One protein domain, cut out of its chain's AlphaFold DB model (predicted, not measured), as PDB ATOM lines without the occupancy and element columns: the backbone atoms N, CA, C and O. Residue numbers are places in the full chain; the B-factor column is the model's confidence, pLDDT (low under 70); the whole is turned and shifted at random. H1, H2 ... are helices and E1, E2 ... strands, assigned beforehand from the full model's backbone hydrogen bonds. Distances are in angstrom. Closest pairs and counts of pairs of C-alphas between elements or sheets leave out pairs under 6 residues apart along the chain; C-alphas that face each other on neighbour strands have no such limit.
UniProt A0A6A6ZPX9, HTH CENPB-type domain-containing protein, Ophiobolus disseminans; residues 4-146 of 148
ATOM      1  N   ILE A   4     156.667  87.621 187.940       89.19
ATOM      2  CA  ILE A   4     156.836  88.534 186.804       89.19
ATOM      3  C   ILE A   4     156.662  89.995 187.235       89.19
ATOM      4  O   ILE A   4     157.427  90.847 186.793       89.19
ATOM      5  N   GLU A   5     155.674  90.299 188.078       89.50
ATOM      6  CA  GLU A   5     155.441  91.662 188.582       89.50
ATOM      7  C   GLU A   5     156.592  92.130 189.477       89.50
ATOM      8  O   GLU A   5     157.020  93.277 189.374       89.50
ATOM      9  N   GLU A   6     157.133  91.234 190.307       92.31
ATOM     10  CA  GLU A   6     158.288  91.522 191.167       92.31
ATOM     11  C   GLU A   6     159.549  91.794 190.337       92.31
ATOM     12  O   GLU A   6     160.238  92.790 190.567       92.31
ATOM     13  N   ALA A   7     159.794  90.986 189.302       92.12
ATOM     14  CA  ALA A   7     160.897  91.205 188.371       92.12
ATOM     15  C   ALA A   7     160.778  92.548 187.628       92.12
ATOM     16  O   ALA A   7     161.767  93.264 187.468       92.12
ATOM     17  N   ILE A   8     159.570  92.929 187.200       91.94
ATOM     18  CA  ILE A   8     159.320  94.223 186.548       91.94
ATOM     19  C   ILE A   8     159.553  95.387 187.518       91.94
ATOM     20  O   ILE A   8     160.157  96.390 187.135       91.94
ATOM     21  N   ALA A   9     159.104  95.267 188.769       91.31
ATOM     22  CA  ALA A   9     159.322  96.290 189.789       91.31
ATOM     23  C   ALA A   9     160.817  96.483 190.097       91.31
ATOM     24  O   ALA A   9     161.277  97.620 190.235       91.31
ATOM     25  N   ALA A  10     161.586  95.390 190.138       91.50
ATOM     26  CA  ALA A  10     163.035  95.430 190.316       91.50
ATOM     27  C   ALA A  10     163.747  96.130 189.147       91.50
ATOM     28  O   ALA A  10     164.621  96.960 189.380       91.50
ATOM     29  N   ILE A  11     163.334  95.858 187.904       91.19
ATOM     30  CA  ILE A  11     163.867  96.550 186.718       91.19
ATOM     31  C   ILE A  11     163.592  98.058 186.792       91.19
ATOM     32  O   ILE A  11     164.497  98.858 186.563       91.19
ATOM     33  N   LYS A  12     162.369  98.462 187.152       88.19
ATOM     34  CA  LYS A  12     161.982  99.884 187.236       88.19
ATOM     35  C   LYS A  12     162.665 100.651 188.370       88.19
ATOM     36  O   LYS A  12     162.721 101.874 188.317       88.19
ATOM     37  N   SER A  13     163.162  99.946 189.385       88.81
ATOM     38  CA  SER A  13     163.837 100.544 190.546       88.81
ATOM     39  C   SER A  13     165.355 100.666 190.372       88.81
ATOM     40  O   SER A  13     166.036 101.139 191.278       88.81
ATOM     41  N   ARG A  14     165.901 100.219 189.235       87.69
ATOM     42  CA  ARG A  14     167.332 100.292 188.932       87.69
ATOM     43  C   ARG A  14     167.783 101.737 188.686       87.69
ATOM     44  O   ARG A  14     167.029 102.543 188.142       87.69
ATOM     45  N   GLU A  15     169.036 102.045 189.016       77.50
ATOM     46  CA  GLU A  15     169.642 103.344 188.717       77.50
ATOM     47  C   GLU A  15     169.714 103.615 187.199       77.50
ATOM     48  O   GLU A  15     169.952 102.723 186.373       77.50
ATOM     49  N   LEU A  16     169.455 104.870 186.817       68.81
ATOM     50  CA  LEU A  16     169.552 105.324 185.431       68.81
ATOM     51  C   LEU A  16     171.031 105.428 185.034       68.81
ATOM     52  O   LEU A  16     171.721 106.348 185.462       68.81
ATOM     53  N   GLY A  17     171.498 104.516 184.183       68.12
ATOM     54  CA  GLY A  17     172.864 104.540 183.646       68.12
ATOM     55  C   GLY A  17     173.415 103.165 183.285       68.12
ATOM     56  O   GLY A  17     174.222 103.068 182.368       68.12
ATOM     57  N   ASP A  18     172.924 102.111 183.938       74.94
ATOM     58  CA  ASP A  18     173.387 100.744 183.686       74.94
ATOM     59  C   ASP A  18     172.733 100.120 182.444       74.94
ATOM     60  O   ASP A  18     171.581 100.406 182.095       74.94
ATOM     61  N   ASP A  19     173.424  99.192 181.786       81.62
ATOM     62  CA  ASP A  19     172.860  98.432 180.668       81.62
ATOM     63  C   ASP A  19     171.799  97.439 181.165       81.62
ATOM     64  O   ASP A  19     171.981  96.739 182.159       81.62
ATOM     65  N   LEU A  20     170.615  97.416 180.534       85.50
ATOM     66  CA  LEU A  20     169.514  96.535 180.958       85.50
ATOM     67  C   LEU A  20     169.674  95.130 180.391       85.50
ATOM     68  O   LEU A  20     169.313  94.857 179.244       85.50
ATOM     69  N   VAL A  21     170.143  94.216 181.239       90.81
ATOM     70  CA  VAL A  21     170.288  92.798 180.910       90.81
ATOM     71  C   VAL A  21     169.127  91.999 181.504       90.81
ATOM     72  O   VAL A  21     169.143  91.586 182.658       90.81
ATOM     73  N   TYR A  22     168.100  91.719 180.694       90.94
ATOM     74  CA  TYR A  22     166.917  90.959 181.139       90.94
ATOM     75  C   TYR A  22     167.225  89.560 181.692       90.94
ATOM     76  O   TYR A  22     166.403  89.010 182.416       90.94
ATOM     77  N   GLN A  23     168.360  88.966 181.314       91.19
ATOM     78  CA  GLN A  23     168.742  87.615 181.723       91.19
ATOM     79  C   GLN A  23     168.992  87.527 183.236       91.19
ATOM     80  O   GLN A  23     168.494  86.613 183.877       91.19
ATOM     81  N   GLU A  24     169.663  88.521 183.816       91.75
ATOM     82  CA  GLU A  24     170.010  88.537 185.244       91.75
ATOM     83  C   GLU A  24     168.755  88.580 186.123       91.75
ATOM     84  O   GLU A  24     168.600  87.805 187.069       91.75
ATOM     85  N   TYR A  25     167.801  89.434 185.751       91.88
ATOM     86  CA  TYR A  25     166.505  89.520 186.419       91.88
ATOM     87  C   TYR A  25     165.669  88.254 186.183       91.88
ATOM     88  O   TYR A  25     165.022  87.756 187.098       91.88
ATOM     89  N   ALA A  26     165.693  87.696 184.973       93.06
ATOM     90  CA  ALA A  26     164.975  86.464 184.662       93.06
ATOM     91  C   ALA A  26     165.436  85.291 185.542       93.06
ATOM     92  O   ALA A  26     164.599  84.600 186.126       93.06
ATOM     93  N   ASP A  27     166.750  85.130 185.690       93.38
ATOM     94  CA  ASP A  27     167.356  84.066 186.486       93.38
ATOM     95  C   ASP A  27     167.107  84.281 187.991       93.38
ATOM     96  O   ASP A  27     166.768  83.334 188.699       93.38
ATOM     97  N   THR A  28     167.165  85.531 188.465       93.69
ATOM     98  CA  THR A  28     166.908  85.887 189.876       93.69
ATOM     99  C   THR A  28     165.476  85.573 190.310       93.69
ATOM    100  O   THR A  28     165.254  85.031 191.391       93.69
ATOM    101  N   PHE A  29     164.494  85.909 189.471       92.50
ATOM    102  CA  PHE A  29     163.071  85.756 189.794       92.50
ATOM    103  C   PHE A  29     162.463  84.450 189.251       92.50
ATOM    104  O   PHE A  29     161.265  84.212 189.412       92.50
ATOM    105  N   GLY A  30     163.263  83.596 188.600       92.44
ATOM    106  CA  GLY A  30     162.814  82.315 188.047       92.44
ATOM    107  C   GLY A  30     161.771  82.456 186.930       92.44
ATOM    108  O   GLY A  30     160.866  81.628 186.813       92.44
ATOM    109  N   VAL A  31     161.861  83.513 186.119       92.88
ATOM    110  CA  VAL A  31     160.913  83.814 185.035       92.88
ATOM    111  C   VAL A  31     161.574  83.691 183.668       92.88
ATOM    112  O   VAL A  31     162.755  83.956 183.497       92.88
ATOM    113  N   TYR A  32     160.805  83.340 182.637       92.44
ATOM    114  CA  TYR A  32     161.344  83.303 181.276       92.44
ATOM    115  C   TYR A  32     161.736  84.706 180.794       92.44
ATOM    116  O   TYR A  32     160.879  85.589 180.691       92.44
ATOM    117  N   ARG A  33     163.000  84.880 180.383       91.81
ATOM    118  CA  ARG A  33     163.560  86.136 179.844       91.81
ATOM    119  C   ARG A  33     162.674  86.798 178.787       91.81
ATOM    120  O   ARG A  33     162.424  87.997 178.850       91.81
ATOM    121  N   ASN A  34     162.172  86.021 177.823       88.19
ATOM    122  CA  ASN A  34     161.320  86.539 176.745       88.19
ATOM    123  C   ASN A  34     159.989  87.090 177.280       88.19
ATOM    124  O   ASN A  34     159.510  88.120 176.813       88.19
ATOM    125  N   THR A  35     159.403  86.411 178.266       87.62
ATOM    126  CA  THR A  35     158.156  86.837 178.906       87.62
ATOM    127  C   THR A  35     158.375  88.105 179.720       87.62
ATOM    128  O   THR A  35     157.572  89.029 179.615       87.62
ATOM    129  N   LEU A  36     159.476  88.173 180.474       90.75
ATOM    130  CA  LEU A  36     159.850  89.347 181.261       90.75
ATOM    131  C   LEU A  36     160.093  90.569 180.369       90.75
ATOM    132  O   LEU A  36     159.467  91.605 180.576       90.75
ATOM    133  N   ALA A  37     160.933  90.427 179.340       88.81
ATOM    134  CA  ALA A  37     161.255  91.508 178.412       88.81
ATOM    135  C   ALA A  37     160.001  92.064 177.734       88.81
ATOM    136  O   ALA A  37     159.776  93.272 177.727       88.81
ATOM    137  N   ARG A  38     159.140  91.174 177.234       86.19
ATOM    138  CA  ARG A  38     157.891  91.569 176.592       86.19
ATOM    139  C   ARG A  38     156.956  92.307 177.552       86.19
ATOM    140  O   ARG A  38     156.444  93.362 177.199       86.19
ATOM    141  N   ARG A  39     156.723  91.764 178.751       87.88
ATOM    142  CA  ARG A  39     155.822  92.373 179.745       87.88
ATOM    143  C   ARG A  39     156.327  93.739 180.203       87.88
ATOM    144  O   ARG A  39     155.544  94.681 180.237       87.88
ATOM    145  N   HIS A  40     157.623  93.849 180.482       89.44
ATOM    146  CA  HIS A  40     158.257  95.110 180.852       89.44
ATOM    147  C   HIS A  40     158.108  96.165 179.741       89.44
ATOM    148  O   HIS A  40     157.608  97.256 179.995       89.44
ATOM    149  N   GLN A  41     158.451  95.824 178.495       87.19
ATOM    150  CA  GLN A  41     158.344  96.745 177.355       87.19
ATOM    151  C   GLN A  41     156.900  97.176 177.058       87.19
ATOM    152  O   GLN A  41     156.658  98.324 176.690       87.19
ATOM    153  N   GLU A  42     155.931  96.270 177.206       86.62
ATOM    154  CA  GLU A  42     154.514  96.608 177.059       86.62
ATOM    155  C   GLU A  42     154.046  97.599 178.141       86.62
ATOM    156  O   GLU A  42     153.291  98.521 177.835       86.62
ATOM    157  N   GLU A  43     154.508  97.458 179.385       86.69
ATOM    158  CA  GLU A  43     154.202  98.417 180.451       86.69
ATOM    159  C   GLU A  43     154.853  99.784 180.226       86.69
ATOM    160  O   GLU A  43     154.183 100.804 180.386       86.69
ATOM    161  N   GLU A  44     156.115  99.814 179.801       88.12
ATOM    162  CA  GLU A  44     156.812 101.051 179.431       88.12
ATOM    163  C   GLU A  44     156.088 101.787 178.297       88.12
ATOM    164  O   GLU A  44     155.907 103.004 178.348       88.12
ATOM    165  N   LEU A  45     155.573 101.055 177.301       87.50
ATOM    166  CA  LEU A  45     154.768 101.646 176.231       87.50
ATOM    167  C   LEU A  45     153.479 102.285 176.770       87.50
ATOM    168  O   LEU A  45     153.092 103.363 176.317       87.50
ATOM    169  N   VAL A  46     152.808 101.650 177.732       88.25
ATOM    170  CA  VAL A  46     151.606 102.217 178.364       88.25
ATOM    171  C   VAL A  46     151.947 103.486 179.150       88.25
ATOM    172  O   VAL A  46     151.220 104.475 179.036       88.25
ATOM    173  N   LEU A  47     153.058 103.495 179.894       89.06
ATOM    174  CA  LEU A  47     153.537 104.678 180.617       89.06
ATOM    175  C   LEU A  47     153.885 105.825 179.663       89.06
ATOM    176  O   LEU A  47     153.481 106.961 179.898       89.06
ATOM    177  N   TYR A  48     154.547 105.521 178.549       89.12
ATOM    178  CA  TYR A  48     154.852 106.496 177.506       89.12
ATOM    179  C   TYR A  48     153.586 107.090 176.873       89.12
ATOM    180  O   TYR A  48     153.480 108.303 176.697       89.12
ATOM    181  N   ILE A  49     152.582 106.259 176.566       88.00
ATOM    182  CA  ILE A  49     151.287 106.743 176.059       88.00
ATOM    183  C   ILE A  49     150.605 107.643 177.096       88.00
ATOM    184  O   ILE A  49     149.976 108.630 176.708       88.00
ATOM    185  N   ARG A  50     150.731 107.332 178.392       89.44
ATOM    186  CA  ARG A  50     150.195 108.161 179.478       89.44
ATOM    187  C   ARG A  50     150.869 109.533 179.529       89.44
ATOM    188  O   ARG A  50     150.147 110.519 179.449       89.44
ATOM    189  N   ASP A  51     152.203 109.597 179.560       88.56
ATOM    190  CA  ASP A  51     152.963 110.866 179.545       88.56
ATOM    191  C   ASP A  51     152.569 111.734 178.344       88.56
ATOM    192  O   ASP A  51     152.226 112.908 178.470       88.56
ATOM    193  N   LEU A  52     152.512 111.126 177.157       84.94
ATOM    194  CA  LEU A  52     152.071 111.818 175.953       84.94
ATOM    195  C   LEU A  52     150.624 112.311 176.040       84.94
ATOM    196  O   LEU A  52     150.305 113.370 175.506       84.94
ATOM    197  N   THR A  53     149.741 111.547 176.682       82.19
ATOM    198  CA  THR A  53     148.342 111.944 176.877       82.19
ATOM    199  C   THR A  53     148.234 113.122 177.847       82.19
ATOM    200  O   THR A  53     147.513 114.070 177.546       82.19
ATOM    201  N   GLU A  54     148.977 113.098 178.956       84.94
ATOM    202  CA  GLU A  54     149.051 114.191 179.940       84.94
ATOM    203  C   GLU A  54     149.613 115.481 179.326       84.94
ATOM    204  O   GLU A  54     149.169 116.576 179.655       84.94
ATOM    205  N   ARG A  55     150.530 115.354 178.362       82.06
ATOM    206  CA  ARG A  55     151.106 116.476 177.601       82.06
ATOM    207  C   ARG A  55     150.245 116.941 176.426       82.06
ATOM    208  O   ARG A  55     150.724 117.715 175.601       82.06
ATOM    209  N   GLU A  56     149.018 116.436 176.304       80.62
ATOM    210  CA  GLU A  56     148.087 116.735 175.207       80.62
ATOM    211  C   GLU A  56     148.621 116.363 173.806       80.62
ATOM    212  O   GLU A  56     148.159 116.860 172.775       80.62
ATOM    213  N   LEU A  57     149.575 115.430 173.740       83.25
ATOM    214  CA  LEU A  57     150.227 114.951 172.519       83.25
ATOM    215  C   LEU A  57     150.066 113.430 172.339       83.25
ATOM    216  O   LEU A  57     151.051 112.733 172.078       83.25
ATOM    217  N   PRO A  58     148.837 112.883 172.417       83.94
ATOM    218  CA  PRO A  58     148.607 111.442 172.356       83.94
ATOM    219  C   PRO A  58     149.188 110.854 171.056       83.94
ATOM    220  O   PRO A  58     149.031 111.454 169.983       83.94
ATOM    221  N   PRO A  59     149.853 109.689 171.092       85.81
ATOM    222  CA  PRO A  59     150.554 109.161 169.929       85.81
ATOM    223  C   PRO A  59     149.596 108.737 168.809       85.81
ATOM    224  O   PRO A  59     148.418 108.424 169.015       85.81
ATOM    225  N   THR A  60     150.107 108.744 167.578       84.62
ATOM    226  CA  THR A  60     149.387 108.203 166.421       84.62
ATOM    227  C   THR A  60     149.488 106.681 166.393       84.62
ATOM    228  O   THR A  60     150.430 106.087 166.925       84.62
ATOM    229  N   ARG A  61     148.557 106.031 165.685       80.62
ATOM    230  CA  ARG A  61     148.629 104.581 165.446       80.62
ATOM    231  C   ARG A  61     149.963 104.150 164.827       80.62
ATOM    232  O   ARG A  61     150.471 103.106 165.206       80.62
ATOM    233  N   ALA A  62     150.529 104.945 163.917       81.62
ATOM    234  CA  ALA A  62     151.808 104.638 163.278       81.62
ATOM    235  C   ALA A  62     152.965 104.602 164.291       81.62
ATOM    236  O   ALA A  62     153.749 103.660 164.278       81.62
ATOM    237  N   ILE A  63     153.018 105.568 165.220       84.12
ATOM    238  CA  ILE A  63     154.019 105.581 166.299       84.12
ATOM    239  C   ILE A  63     153.908 104.296 167.126       84.12
ATOM    240  O   ILE A  63     154.901 103.601 167.319       84.12
ATOM    241  N   ILE A  64     152.695 103.920 167.540       83.50
ATOM    242  CA  ILE A  64     152.482 102.678 168.299       83.50
ATOM    243  C   ILE A  64     152.832 101.436 167.484       83.50
ATOM    244  O   ILE A  64     153.394 100.492 168.029       83.50
ATOM    245  N   GLN A  65     152.515 101.399 166.192       79.88
ATOM    246  CA  GLN A  65     152.874 100.269 165.333       79.88
ATOM    247  C   GLN A  65     154.387 100.096 165.237       79.88
ATOM    248  O   GLN A  65     154.867  98.971 165.349       79.88
ATOM    249  N   ASN A  66     155.131 101.195 165.121       83.56
ATOM    250  CA  ASN A  66     156.587 101.150 165.103       83.56
ATOM    251  C   ASN A  66     157.132 100.568 166.416       83.56
ATOM    252  O   ASN A  66     157.919  99.630 166.367       83.56
ATOM    253  N   PHE A  67     156.636 101.018 167.574       79.19
ATOM    254  CA  PHE A  67     157.043 100.466 168.875       79.19
ATOM    255  C   PHE A  67     156.615  99.007 169.073       79.19
ATOM    256  O   PHE A  67     157.370  98.186 169.577       79.19
ATOM    257  N   THR A  68     155.395  98.653 168.678       74.81
ATOM    258  CA  THR A  68     154.879  97.291 168.884       74.81
ATOM    259  C   THR A  68     155.502  96.277 167.934       74.81
ATOM    260  O   THR A  68     155.632  95.121 168.322       74.81
ATOM    261  N   SER A  69     155.952  96.686 166.741       76.38
ATOM    262  CA  SER A  69     156.630  95.794 165.789       76.38
ATOM    263  C   SER A  69     157.905  95.154 166.347       76.38
ATOM    264  O   SER A  69     158.241  94.041 165.950       76.38
ATOM    265  N   THR A  70     158.573  95.811 167.301       71.19
ATOM    266  CA  THR A  70     159.777  95.292 167.963       71.19
ATOM    267  C   THR A  70     159.470  94.457 169.210       71.19
ATOM    268  O   THR A  70     160.320  93.684 169.640       71.19
ATOM    269  N   ILE A  71     158.274  94.603 169.795       67.44
ATOM    270  CA  ILE A  71     157.899  94.020 171.098       67.44
ATOM    271  C   ILE A  71     156.990  92.790 170.934       67.44
ATOM    272  O   ILE A  71     157.110  91.816 171.677       67.44
ATOM    273  N   ALA A  72     156.062  92.807 169.972       60.34
ATOM    274  CA  ALA A  72     155.058  91.761 169.825       60.34
ATOM    275  C   ALA A  72     154.617  91.548 168.370       60.34
ATOM    276  O   ALA A  72     154.176  92.466 167.684       60.34
ATOM    277  N   HIS A  73     154.577  90.285 167.938       55.69
ATOM    278  CA  HIS A  73     153.969  89.884 166.662       55.69
ATOM    279  C   HIS A  73     152.419  89.934 166.664       55.69
ATOM    280  O   HIS A  73     151.796  89.606 165.656       55.69
ATOM    281  N   LYS A  74     151.767  90.315 167.778       52.22
ATOM    282  CA  LYS A  74     150.298  90.433 167.902       52.22
ATOM    283  C   LYS A  74     149.889  91.702 168.663       52.22
ATOM    284  O   LYS A  74     150.363  91.955 169.763       52.22
ATOM    285  N   HIS A  75     148.951  92.459 168.093       48.50
ATOM    286  CA  HIS A  75     148.645  93.858 168.433       48.50
ATOM    287  C   HIS A  75     147.577  94.098 169.537       48.50
ATOM    288  O   HIS A  75     146.981  95.174 169.552       48.50
ATOM    289  N   HIS A  76     147.247  93.132 170.412       50.59
ATOM    290  CA  HIS A  76     145.948  93.144 171.133       50.59
ATOM    291  C   HIS A  76     145.971  92.894 172.659       50.59
ATOM    292  O   HIS A  76     144.975  92.427 173.194       50.59
ATOM    293  N   GLN A  77     147.055  93.173 173.392       53.00
ATOM    294  CA  GLN A  77     147.135  92.772 174.817       53.00
ATOM    295  C   GLN A  77     146.728  93.818 175.876       53.00
ATOM    296  O   GLN A  77     146.756  93.482 177.051       53.00
ATOM    297  N   HIS A  78     146.286  95.028 175.503       62.62
ATOM    298  CA  HIS A  78     145.935  96.095 176.474       62.62
ATOM    299  C   HIS A  78     144.642  96.844 176.116       62.62
ATOM    300  O   HIS A  78     144.581  98.073 176.160       62.62
ATOM    301  N   GLU A  79     143.605  96.119 175.689       63.41
ATOM    302  CA  GLU A  79     142.303  96.719 175.338       63.41
ATOM    303  C   GLU A  79     141.559  97.290 176.562       63.41
ATOM    304  O   GLU A  79     140.767  98.230 176.443       63.41
ATOM    305  N   ASP A  80     141.863  96.763 177.746       74.81
ATOM    306  CA  ASP A  80     141.386  97.212 179.052       74.81
ATOM    307  C   ASP A  80     141.986  98.566 179.471       74.81
ATOM    308  O   ASP A  80     141.281  99.383 180.057       74.81
ATOM    309  N   LYS A  81     143.252  98.843 179.130       78.62
ATOM    310  CA  LYS A  81     143.981 100.056 179.562       78.62
ATOM    311  C   LYS A  81     144.013 101.175 178.529       78.62
ATOM    312  O   LYS A  81     144.130 102.346 178.893       78.62
ATOM    313  N   LEU A  82     143.925 100.841 177.243       82.44
ATOM    314  CA  LEU A  82     144.051 101.798 176.147       82.44
ATOM    315  C   LEU A  82     142.734 101.953 175.385       82.44
ATOM    316  O   LEU A  82     141.947 101.019 175.235       82.44
ATOM    317  N   ILE A  83     142.497 103.155 174.871       84.94
ATOM    318  CA  ILE A  83     141.365 103.463 174.000       84.94
ATOM    319  C   ILE A  83     141.841 104.249 172.786       84.94
ATOM    320  O   ILE A  83     142.634 105.180 172.883       84.94
ATOM    321  N   SER A  84     141.336 103.888 171.611       83.31
ATOM    322  CA  SER A  84     141.602 104.640 170.389       83.31
ATOM    323  C   SER A  84     140.423 105.547 170.047       83.31
ATOM    324  O   SER A  84     139.310 105.047 169.884       83.31
ATOM    325  N   LYS A  85     140.662 106.850 169.887       82.88
ATOM    326  CA  LYS A  85     139.650 107.830 169.466       82.88
ATOM    327  C   LYS A  85     140.139 108.606 168.247       82.88
ATOM    328  O   LYS A  85     141.336 108.816 168.061       82.88
ATOM    329  N   TYR A  86     139.207 109.032 167.404       78.31
ATOM    330  CA  TYR A  86     139.521 110.004 166.365       78.31
ATOM    331  C   TYR A  86     139.598 111.389 166.995       78.31
ATOM    332  O   TYR A  86     138.665 111.799 167.684       78.31
ATOM    333  N   THR A  87     140.683 112.115 166.747       69.19
ATOM    334  CA  THR A  87     140.708 113.544 167.040       69.19
ATOM    335  C   THR A  87     139.818 114.241 166.027       69.19
ATOM    336  O   THR A  87     139.988 114.075 164.812       69.19
ATOM    337  N   THR A  88     138.857 115.012 166.522       62.00
ATOM    338  CA  THR A  88     138.152 115.981 165.692       62.00
ATOM    339  C   THR A  88     139.170 116.980 165.158       62.00
ATOM    340  O   THR A  88     140.162 117.299 165.816       62.00
ATOM    341  N   ALA A  89     138.966 117.439 163.924       59.50
ATOM    342  CA  ALA A  89     139.750 118.554 163.431       59.50
ATOM    343  C   ALA A  89     139.519 119.739 164.380       59.50
ATOM    344  O   ALA A  89     138.381 120.000 164.776       59.50
ATOM    345  N   ILE A  90     140.591 120.463 164.716       59.81
ATOM    346  CA  ILE A  90     140.555 121.694 165.533       59.81
ATOM    347  C   ILE A  90     139.577 122.739 164.939       59.81
ATOM    348  O   ILE A  90     139.165 123.682 165.603       59.81
ATOM    349  N   ASP A  91     139.172 122.533 163.689       56.09
ATOM    350  CA  ASP A  91     138.210 123.301 162.911       56.09
ATOM    351  C   ASP A  91     136.884 123.614 163.627       56.09
ATOM    352  O   ASP A  91     136.449 124.760 163.623       56.09
ATOM    353  N   ALA A  92     136.276 122.655 164.337       59.31
ATOM    354  CA  ALA A  92     135.017 122.918 165.048       59.31
ATOM    355  C   ALA A  92     135.204 123.922 166.201       59.31
ATOM    356  O   ALA A  92     134.410 124.842 166.375       59.31
ATOM    357  N   THR A  93     136.292 123.786 166.960       61.59
ATOM    358  CA  THR A  93     136.656 124.735 168.021       61.59
ATOM    359  C   THR A  93     137.069 126.089 167.438       61.59
ATOM    360  O   THR A  93     136.795 127.116 168.054       61.59
ATOM    361  N   ARG A  94     137.677 126.114 166.240       64.12
ATOM    362  CA  ARG A  94     137.990 127.353 165.509       64.12
ATOM    363  C   ARG A  94     136.740 128.094 165.088       64.12
ATOM    364  O   ARG A  94     136.680 129.277 165.367       64.12
ATOM    365  N   HIS A  95     135.746 127.423 164.511       65.31
ATOM    366  CA  HIS A  95     134.483 128.069 164.150       65.31
ATOM    367  C   HIS A  95     133.788 128.713 165.354       65.31
ATOM    368  O   HIS A  95     133.256 129.808 165.235       65.31
ATOM    369  N   THR A  96     133.840 128.082 166.529       66.00
ATOM    370  CA  THR A  96     133.296 128.679 167.761       66.00
ATOM    371  C   THR A  96     134.170 129.818 168.308       66.00
ATOM    372  O   THR A  96     133.666 130.736 168.954       66.00
ATOM    373  N   ALA A  97     135.488 129.769 168.093       67.44
ATOM    374  CA  ALA A  97     136.431 130.804 168.525       67.44
ATOM    375  C   ALA A  97     136.544 131.986 167.543       67.44
ATOM    376  O   ALA A  97     137.026 133.051 167.946       67.44
ATOM    377  N   ASP A  98     136.101 131.790 166.300       78.44
ATOM    378  CA  ASP A  98     136.047 132.761 165.213       78.44
ATOM    379  C   ASP A  98     135.118 133.909 165.614       78.44
ATOM    380  O   ASP A  98     133.913 133.754 165.820       78.44
ATOM    381  N   SER A  99     135.714 135.074 165.844       84.50
ATOM    382  CA  SER A  99     134.993 136.248 166.303       84.50
ATOM    383  C   SER A  99     135.615 137.487 165.706       84.50
ATOM    384  O   SER A  99     136.739 137.869 166.043       84.50
ATOM    385  N   TYR A 100     134.826 138.169 164.881       88.12
ATOM    386  CA  TYR A 100     135.192 139.449 164.289       88.12
ATOM    387  C   TYR A 100     135.712 140.452 165.329       88.12
ATOM    388  O   TYR A 100     136.720 141.115 165.100       88.12
ATOM    389  N   ILE A 101     135.075 140.520 166.502       90.75
ATOM    390  CA  ILE A 101     135.450 141.456 167.571       90.75
ATOM    391  C   ILE A 101     136.873 141.173 168.071       90.75
ATOM    392  O   ILE A 101     137.652 142.105 168.259       90.75
ATOM    393  N   LYS A 102     137.231 139.895 168.246       87.88
ATOM    394  CA  LYS A 102     138.572 139.499 168.698       87.88
ATOM    395  C   LYS A 102     139.633 139.820 167.650       87.88
ATOM    396  O   LYS A 102     140.688 140.329 168.011       87.88
ATOM    397  N   TYR A 103     139.348 139.571 166.370       87.06
ATOM    398  CA  TYR A 103     140.277 139.920 165.293       87.06
ATOM    399  C   TYR A 103     140.473 141.418 165.179       87.06
ATOM    400  O   TYR A 103     141.611 141.867 165.114       87.06
ATOM    401  N   LYS A 104     139.383 142.187 165.216       93.12
ATOM    402  CA  LYS A 104     139.457 143.642 165.174       93.12
ATOM    403  C   LYS A 104     140.331 144.170 166.315       93.12
ATOM    404  O   LYS A 104     141.298 144.869 166.052       93.12
ATOM    405  N   LEU A 105     140.069 143.738 167.552       94.19
ATOM    406  CA  LEU A 105     140.865 144.140 168.714       94.19
ATOM    407  C   LEU A 105     142.346 143.745 168.579       94.19
ATOM    408  O   LEU A 105     143.228 144.534 168.913       94.19
ATOM    409  N   TYR A 106     142.624 142.534 168.091       89.62
ATOM    410  CA  TYR A 106     143.987 142.058 167.863       89.62
ATOM    411  C   TYR A 106     144.727 142.908 166.826       89.62
ATOM    412  O   TYR A 106     145.849 143.335 167.086       89.62
ATOM    413  N   PHE A 107     144.110 143.168 165.671       91.00
ATOM    414  CA  PHE A 107     144.732 143.953 164.607       91.00
ATOM    415  C   PHE A 107     144.885 145.423 164.997       91.00
ATOM    416  O   PHE A 107     145.948 145.983 164.749       91.00
ATOM    417  N   ASP A 108     143.903 146.018 165.679       95.69
ATOM    418  CA  ASP A 108     144.005 147.384 166.208       95.69
ATOM    419  C   ASP A 108     145.221 147.510 167.154       95.69
ATOM    420  O   ASP A 108     146.042 148.419 167.015       95.69
ATOM    421  N   LEU A 109     145.400 146.546 168.069       95.81
ATOM    422  CA  LEU A 109     146.551 146.496 168.977       95.81
ATOM    423  C   LEU A 109     147.876 146.260 168.235       95.81
ATOM    424  O   LEU A 109     148.888 146.893 168.545       95.81
ATOM    425  N   LEU A 110     147.881 145.346 167.264       89.75
ATOM    426  CA  LEU A 110     149.057 145.013 166.465       89.75
ATOM    427  C   LEU A 110     149.530 146.221 165.655       89.75
ATOM    428  O   LEU A 110     150.729 146.499 165.626       89.75
ATOM    429  N   HIS A 111     148.607 146.952 165.029       91.19
ATOM    430  CA  HIS A 111     148.915 148.176 164.296       91.19
ATOM    431  C   HIS A 111     149.518 149.232 165.220       91.19
ATOM    432  O   HIS A 111     150.599 149.735 164.917       91.19
ATOM    433  N   GLY A 112     148.919 149.465 166.394       94.44
ATOM    434  CA  GLY A 112     149.473 150.390 167.384       94.44
ATOM    435  C   GLY A 112     150.904 150.032 167.798       94.44
ATOM    436  O   GLY A 112     151.786 150.887 167.808       94.44
ATOM    437  N   LYS A 113     151.180 148.746 168.056       91.75
ATOM    438  CA  LYS A 113     152.535 148.283 168.401       91.75
ATOM    439  C   LYS A 113     153.518 148.356 167.235       91.75
ATOM    440  O   LYS A 113     154.696 148.644 167.438       91.75
ATOM    441  N   THR A 114     153.046 148.116 166.018       89.94
ATOM    442  CA  THR A 114     153.853 148.235 164.797       89.94
ATOM    443  C   THR A 114     154.309 149.680 164.600       89.94
ATOM    444  O   THR A 114     155.482 149.909 164.301       89.94
ATOM    445  N   GLU A 115     153.417 150.646 164.828       91.00
ATOM    446  CA  GLU A 115     153.728 152.077 164.778       91.00
ATOM    447  C   GLU A 115     154.665 152.504 165.916       91.00
ATOM    448  O   GLU A 115     155.701 153.115 165.649       91.00
ATOM    449  N   GLU A 116     154.358 152.119 167.161       94.44
ATOM    450  CA  GLU A 116     155.168 152.417 168.356       94.44
ATOM    451  C   GLU A 116     156.627 151.975 168.180       94.44
ATOM    452  O   GLU A 116     157.561 152.728 168.468       94.44
ATOM    453  N   HIS A 117     156.833 150.768 167.648       93.19
ATOM    454  CA  HIS A 117     158.158 150.188 167.446       93.19
ATOM    455  C   HIS A 117     158.740 150.430 166.044       93.19
ATOM    456  O   HIS A 117     159.821 149.921 165.743       93.19
ATOM    457  N   LYS A 118     158.063 151.209 165.185       92.00
ATOM    458  CA  LYS A 118     158.486 151.519 163.803       92.00
ATOM    459  C   LYS A 118     158.854 150.263 162.998       92.00
ATOM    460  O   LYS A 118     159.845 150.237 162.260       92.00
ATOM    461  N   ILE A 119     158.071 149.199 163.163       86.69
ATOM    462  CA  ILE A 119     158.304 147.915 162.502       86.69
ATOM    463  C   ILE A 119     157.961 148.075 161.020       86.69
ATOM    464  O   ILE A 119     156.817 148.317 160.647       86.69
ATOM    465  N   LEU A 120     158.964 147.939 160.156       85.00
ATOM    466  CA  LEU A 120     158.762 147.997 158.711       85.00
ATOM    467  C   LEU A 120     158.183 146.671 158.197       85.00
ATOM    468  O   LEU A 120     158.521 145.621 158.742       85.00
ATOM    469  N   PRO A 121     157.415 146.669 157.092       77.88
ATOM    470  CA  PRO A 121     156.888 145.437 156.494       77.88
ATOM    471  C   PRO A 121     157.961 144.389 156.168       77.88
ATOM    472  O   PRO A 121     157.706 143.196 156.215       77.88
ATOM    473  N   LYS A 122     159.196 144.815 155.883       79.81
ATOM    474  CA  LYS A 122     160.337 143.909 155.661       79.81
ATOM    475  C   LYS A 122     160.840 143.196 156.929       79.81
ATOM    476  O   LYS A 122     161.644 142.280 156.825       79.81
ATOM    477  N   ASN A 123     160.402 143.640 158.108       78.94
ATOM    478  CA  ASN A 123     160.765 143.077 159.408       78.94
ATOM    479  C   ASN A 123     159.689 142.116 159.942       78.94
ATOM    480  O   ASN A 123     159.897 141.510 160.993       78.94
ATOM    481  N   SER A 124     158.542 141.979 159.263       74.88
ATOM    482  CA  SER A 124     157.522 141.004 159.641       74.88
ATOM    483  C   SER A 124     157.830 139.651 158.997       74.88
ATOM    484  O   SER A 124     157.910 139.502 157.780       74.88
ATOM    485  N   TYR A 125     158.023 138.642 159.842       71.88
ATOM    486  CA  TYR A 125     158.217 137.263 159.411       71.88
ATOM    487  C   TYR A 125     156.909 136.500 159.567       71.88
ATOM    488  O   TYR A 125     156.345 136.426 160.658       71.88
ATOM    489  N   ASN A 126     156.424 135.928 158.467       65.94
ATOM    490  CA  ASN A 126     155.220 135.118 158.497       65.94
ATOM    491  C   ASN A 126     155.543 133.701 159.004       65.94
ATOM    492  O   ASN A 126     156.252 132.942 158.344       65.94
ATOM    493  N   MET A 127     155.023 133.354 160.181       60.91
ATOM    494  CA  MET A 127     155.193 132.038 160.816       60.91
ATOM    495  C   MET A 127     154.113 131.019 160.393       60.91
ATOM    496  O   MET A 127     154.149 129.864 160.824       60.91
ATOM    497  N   ASP A 128     153.147 131.420 159.556       56.72
ATOM    498  CA  ASP A 128     151.882 130.701 159.338       56.72
ATOM    499  C   ASP A 128     151.971 129.401 158.519       56.72
ATOM    500  O   ASP A 128     151.073 128.565 158.608       56.72
ATOM    501  N   LYS A 129     153.039 129.184 157.740       49.03
ATOM    502  CA  LYS A 129     153.052 128.102 156.735       49.03
ATOM    503  C   LYS A 129     153.849 126.857 157.092       49.03
ATOM    504  O   LYS A 129     153.689 125.847 156.411       49.03
ATOM    505  N   LYS A 130     154.700 126.886 158.125       47.09
ATOM    506  CA  LYS A 130     155.555 125.722 158.459       47.09
ATOM    507  C   LYS A 130     155.706 125.395 159.945       47.09
ATOM    508  O   LYS A 130     156.162 124.301 160.253       47.09
ATOM    509  N   GLY A 131     155.325 126.290 160.858       41.84
ATOM    510  CA  GLY A 131     155.565 126.102 162.296       41.84
ATOM    511  C   GLY A 131     154.467 125.361 163.056       41.84
ATOM    512  O   GLY A 131     154.692 124.922 164.179       41.84
ATOM    513  N   PHE A 132     153.277 125.210 162.478       47.56
ATOM    514  CA  PHE A 132     152.128 124.693 163.209       47.56
ATOM    515  C   PHE A 132     151.489 123.537 162.445       47.56
ATOM    516  O   PHE A 132     151.180 123.660 161.259       47.56
ATOM    517  N   MET A 133     151.174 122.445 163.147       49.38
ATOM    518  CA  MET A 133     150.335 121.336 162.652       49.38
ATOM    519  C   MET A 133     148.898 121.773 162.263       49.38
ATOM    520  O   MET A 133     148.020 120.932 162.100       49.38
ATOM    521  N   ILE A 134     148.636 123.079 162.095       49.38
ATOM    522  CA  ILE A 134     147.396 123.661 161.564       49.38
ATOM    523  C   ILE A 134     147.083 123.098 160.169       49.38
ATOM    524  O   ILE A 134     145.912 122.881 159.869       49.38
ATOM    525  N   GLY A 135     148.101 122.812 159.347       49.19
ATOM    526  CA  GLY A 135     147.921 122.317 157.975       49.19
ATOM    527  C   GLY A 135     147.553 120.834 157.843       49.19
ATOM    528  O   GLY A 135     147.205 120.394 156.750       49.19
ATOM    529  N   VAL A 136     147.600 120.040 158.919       54.28
ATOM    530  CA  VAL A 136     147.199 118.623 158.867       54.28
ATOM    531  C   VAL A 136     145.692 118.541 159.133       54.28
ATOM    532  O   VAL A 136     145.246 118.188 160.221       54.28
ATOM    533  N   ILE A 137     144.897 118.910 158.122       53.47
ATOM    534  CA  ILE A 137     143.418 118.962 158.125       53.47
ATOM    535  C   ILE A 137     142.828 117.538 158.006       53.47
ATOM    536  O   ILE A 137     141.932 117.254 157.217       53.47
ATOM    537  N   GLY A 138     143.379 116.581 158.750       63.81
ATOM    538  CA  GLY A 138     142.954 115.185 158.731       63.81
ATOM    539  C   GLY A 138     142.438 114.747 160.092       63.81
ATOM    540  O   GLY A 138     143.077 114.996 161.116       63.81
ATOM    541  N   ARG A 139     141.312 114.022 160.119       68.12
ATOM    542  CA  ARG A 139     140.953 113.223 161.299       68.12
ATOM    543  C   ARG A 139     142.041 112.172 161.494       68.12
ATOM    544  O   ARG A 139     142.241 111.319 160.634       68.12
ATOM    545  N   SER A 140     142.740 112.227 162.621       73.75
ATOM    546  CA  SER A 140     143.758 111.240 162.975       73.75
ATOM    547  C   SER A 140     143.234 110.343 164.085       73.75
ATOM    548  O   SER A 140     142.597 110.809 165.029       73.75
ATOM    549  N   LYS A 141     143.494 109.041 163.982       82.62
ATOM    550  CA  LYS A 141     143.215 108.102 165.067       82.62
ATOM    551  C   LYS A 141     144.369 108.168 166.068       82.62
ATOM    552  O   LYS A 141     145.495 107.781 165.744       82.62
ATOM    553  N   ARG A 142     144.075 108.660 167.268       83.81
ATOM    554  CA  ARG A 142     145.003 108.746 168.398       83.81
ATOM    555  C   ARG A 142     144.637 107.710 169.453       83.81
ATOM    556  O   ARG A 142     143.483 107.290 169.568       83.81
ATOM    557  N   THR A 143     145.632 107.276 170.199       84.50
ATOM    558  CA  THR A 143     145.489 106.328 171.308       84.50
ATOM    559  C   THR A 143     145.725 107.041 172.620       84.50
ATOM    560  O   THR A 143     146.694 107.782 172.753       84.50
ATOM    561  N   PHE A 144     144.849 106.777 173.572       83.62
ATOM    562  CA  PHE A 144     144.822 107.388 174.886       83.62
ATOM    563  C   PHE A 144     144.828 106.284 175.932       83.62
ATOM    564  O   PHE A 144     144.344 105.175 175.676       83.62
ATOM    565  N   THR A 145     145.309 106.597 177.126       82.75
ATOM    566  CA  THR A 145     144.986 105.797 178.306       82.75
ATOM    567  C   THR A 145     143.512 105.976 178.660       82.75
ATOM    568  O   THR A 145     142.943 107.059 178.489       82.75
ATOM    569  N   ARG A 146     142.853 104.912 179.124       80.38
ATOM    570  CA  ARG A 146     141.521 105.047 179.723       80.38
ATOM    571  C   ARG A 146     141.653 105.802 181.048       80.38
ATOM    572  O   ARG A 146     142.603 105.570 181.790       80.38
TER     573      ARG A 146
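AT A GLANCE: This is residues 4 to 146 of the 148 residues of the protein "HTH CENPB-type domain-containing protein" of Ophiobolus disseminans (UniProt A0A6A6ZPX9). A long helix, H3, has H1 and H2 gathered at its beginning and folds back through H4 as a helical hairpin; a two-stranded sheet, E1 and E2, packs by E2 on the end of H3 and the beginning of H4. From this sheet a long open loop reaches away, out through H5 to H6 at the far end and back through residues 117 to 139, with residues 92 to 110 and 125 to 133 standing free. The printed part has 143 residues with six named helices and two named strands, in the order H1 H2 H3 H4 E1 H5 H6 E2, and the sheet is antiparallel. The class is mostly helix; the whole is extended, with a radius of gyration of the C-alphas of 24.0 A and spans of 74 by 33 by 21 A.

IN THESE COORDINATES: H1 is residues 4 to 12, 12.5 A long, beginning at C-alpha 4, (156.836, 88.534, 186.804). H2 is residues 22 to 29, 10.8 A. H3, residues 33 to 54, measures 31.6 A and ends at C-alpha 54, (149.051, 114.191, 179.940). H4 is residues 61 to 71, 15.1 A. E1 is residues 82 to 87, 15.2 A. H5 is residues 91 to 97, 9.5 A, and H6 is residues 100 to 116, 24.2 A. E2, residues 140 to 145, measures 16.3 A and ends at C-alpha 145, (144.986, 105.797, 178.306).

HOW THE PARTS SIT: H3 is the hub, touching three helices. With residues 36 to 40 alone it touches H1 at a steep tilt of 59 degrees, the same way; the closest C-alphas, of Ile 8 and His 40, are 5.9 A apart. With residues 33 to 37 alone it touches H2, only just about perpendicular at 72 degrees; the closest C-alphas, of Ala 26 and Arg 33, are 5.0 A apart. H1 and H2 touch, the closest C-alphas being those of Ala 7 and Phe 29, 6.0 A apart. H3 and H4 form a helical hairpin at a shallow tilt of 20 degrees, opposite ways; their closest C-alphas, of Arg 38 and Ile 71, are 6.0 A apart. The closest C-alphas of H3 and E2, of Arg 50 and Thr 145, are 5.8 A apart; those of H4 and E2, of Arg 61 and Arg 142, are 6.3 A apart. E1 and E2 are antiparallel at 147 degrees, with N 83 and O 144 at 2.9 A and N 144 and O 83 at 2.8 A, within hydrogen-bond range. H5 and H6 are apart and touch no helix. Every O i to N i+4 pair is within hydrogen-bond range in H1, H2, H3, H5 and H6; in H4, 5 of 7 are.

THE WHOLE: The two C-alphas farthest apart, of Gly 30 and Glu 115, are 74.1 A apart. The printed part has no cut. The link from H6 to E2, 23 residues, is long. The mean pLDDT of the printed part is 79.3; residues 16 to 17, 71 to 79, 87 to 97 and 126 to 139 are under 70.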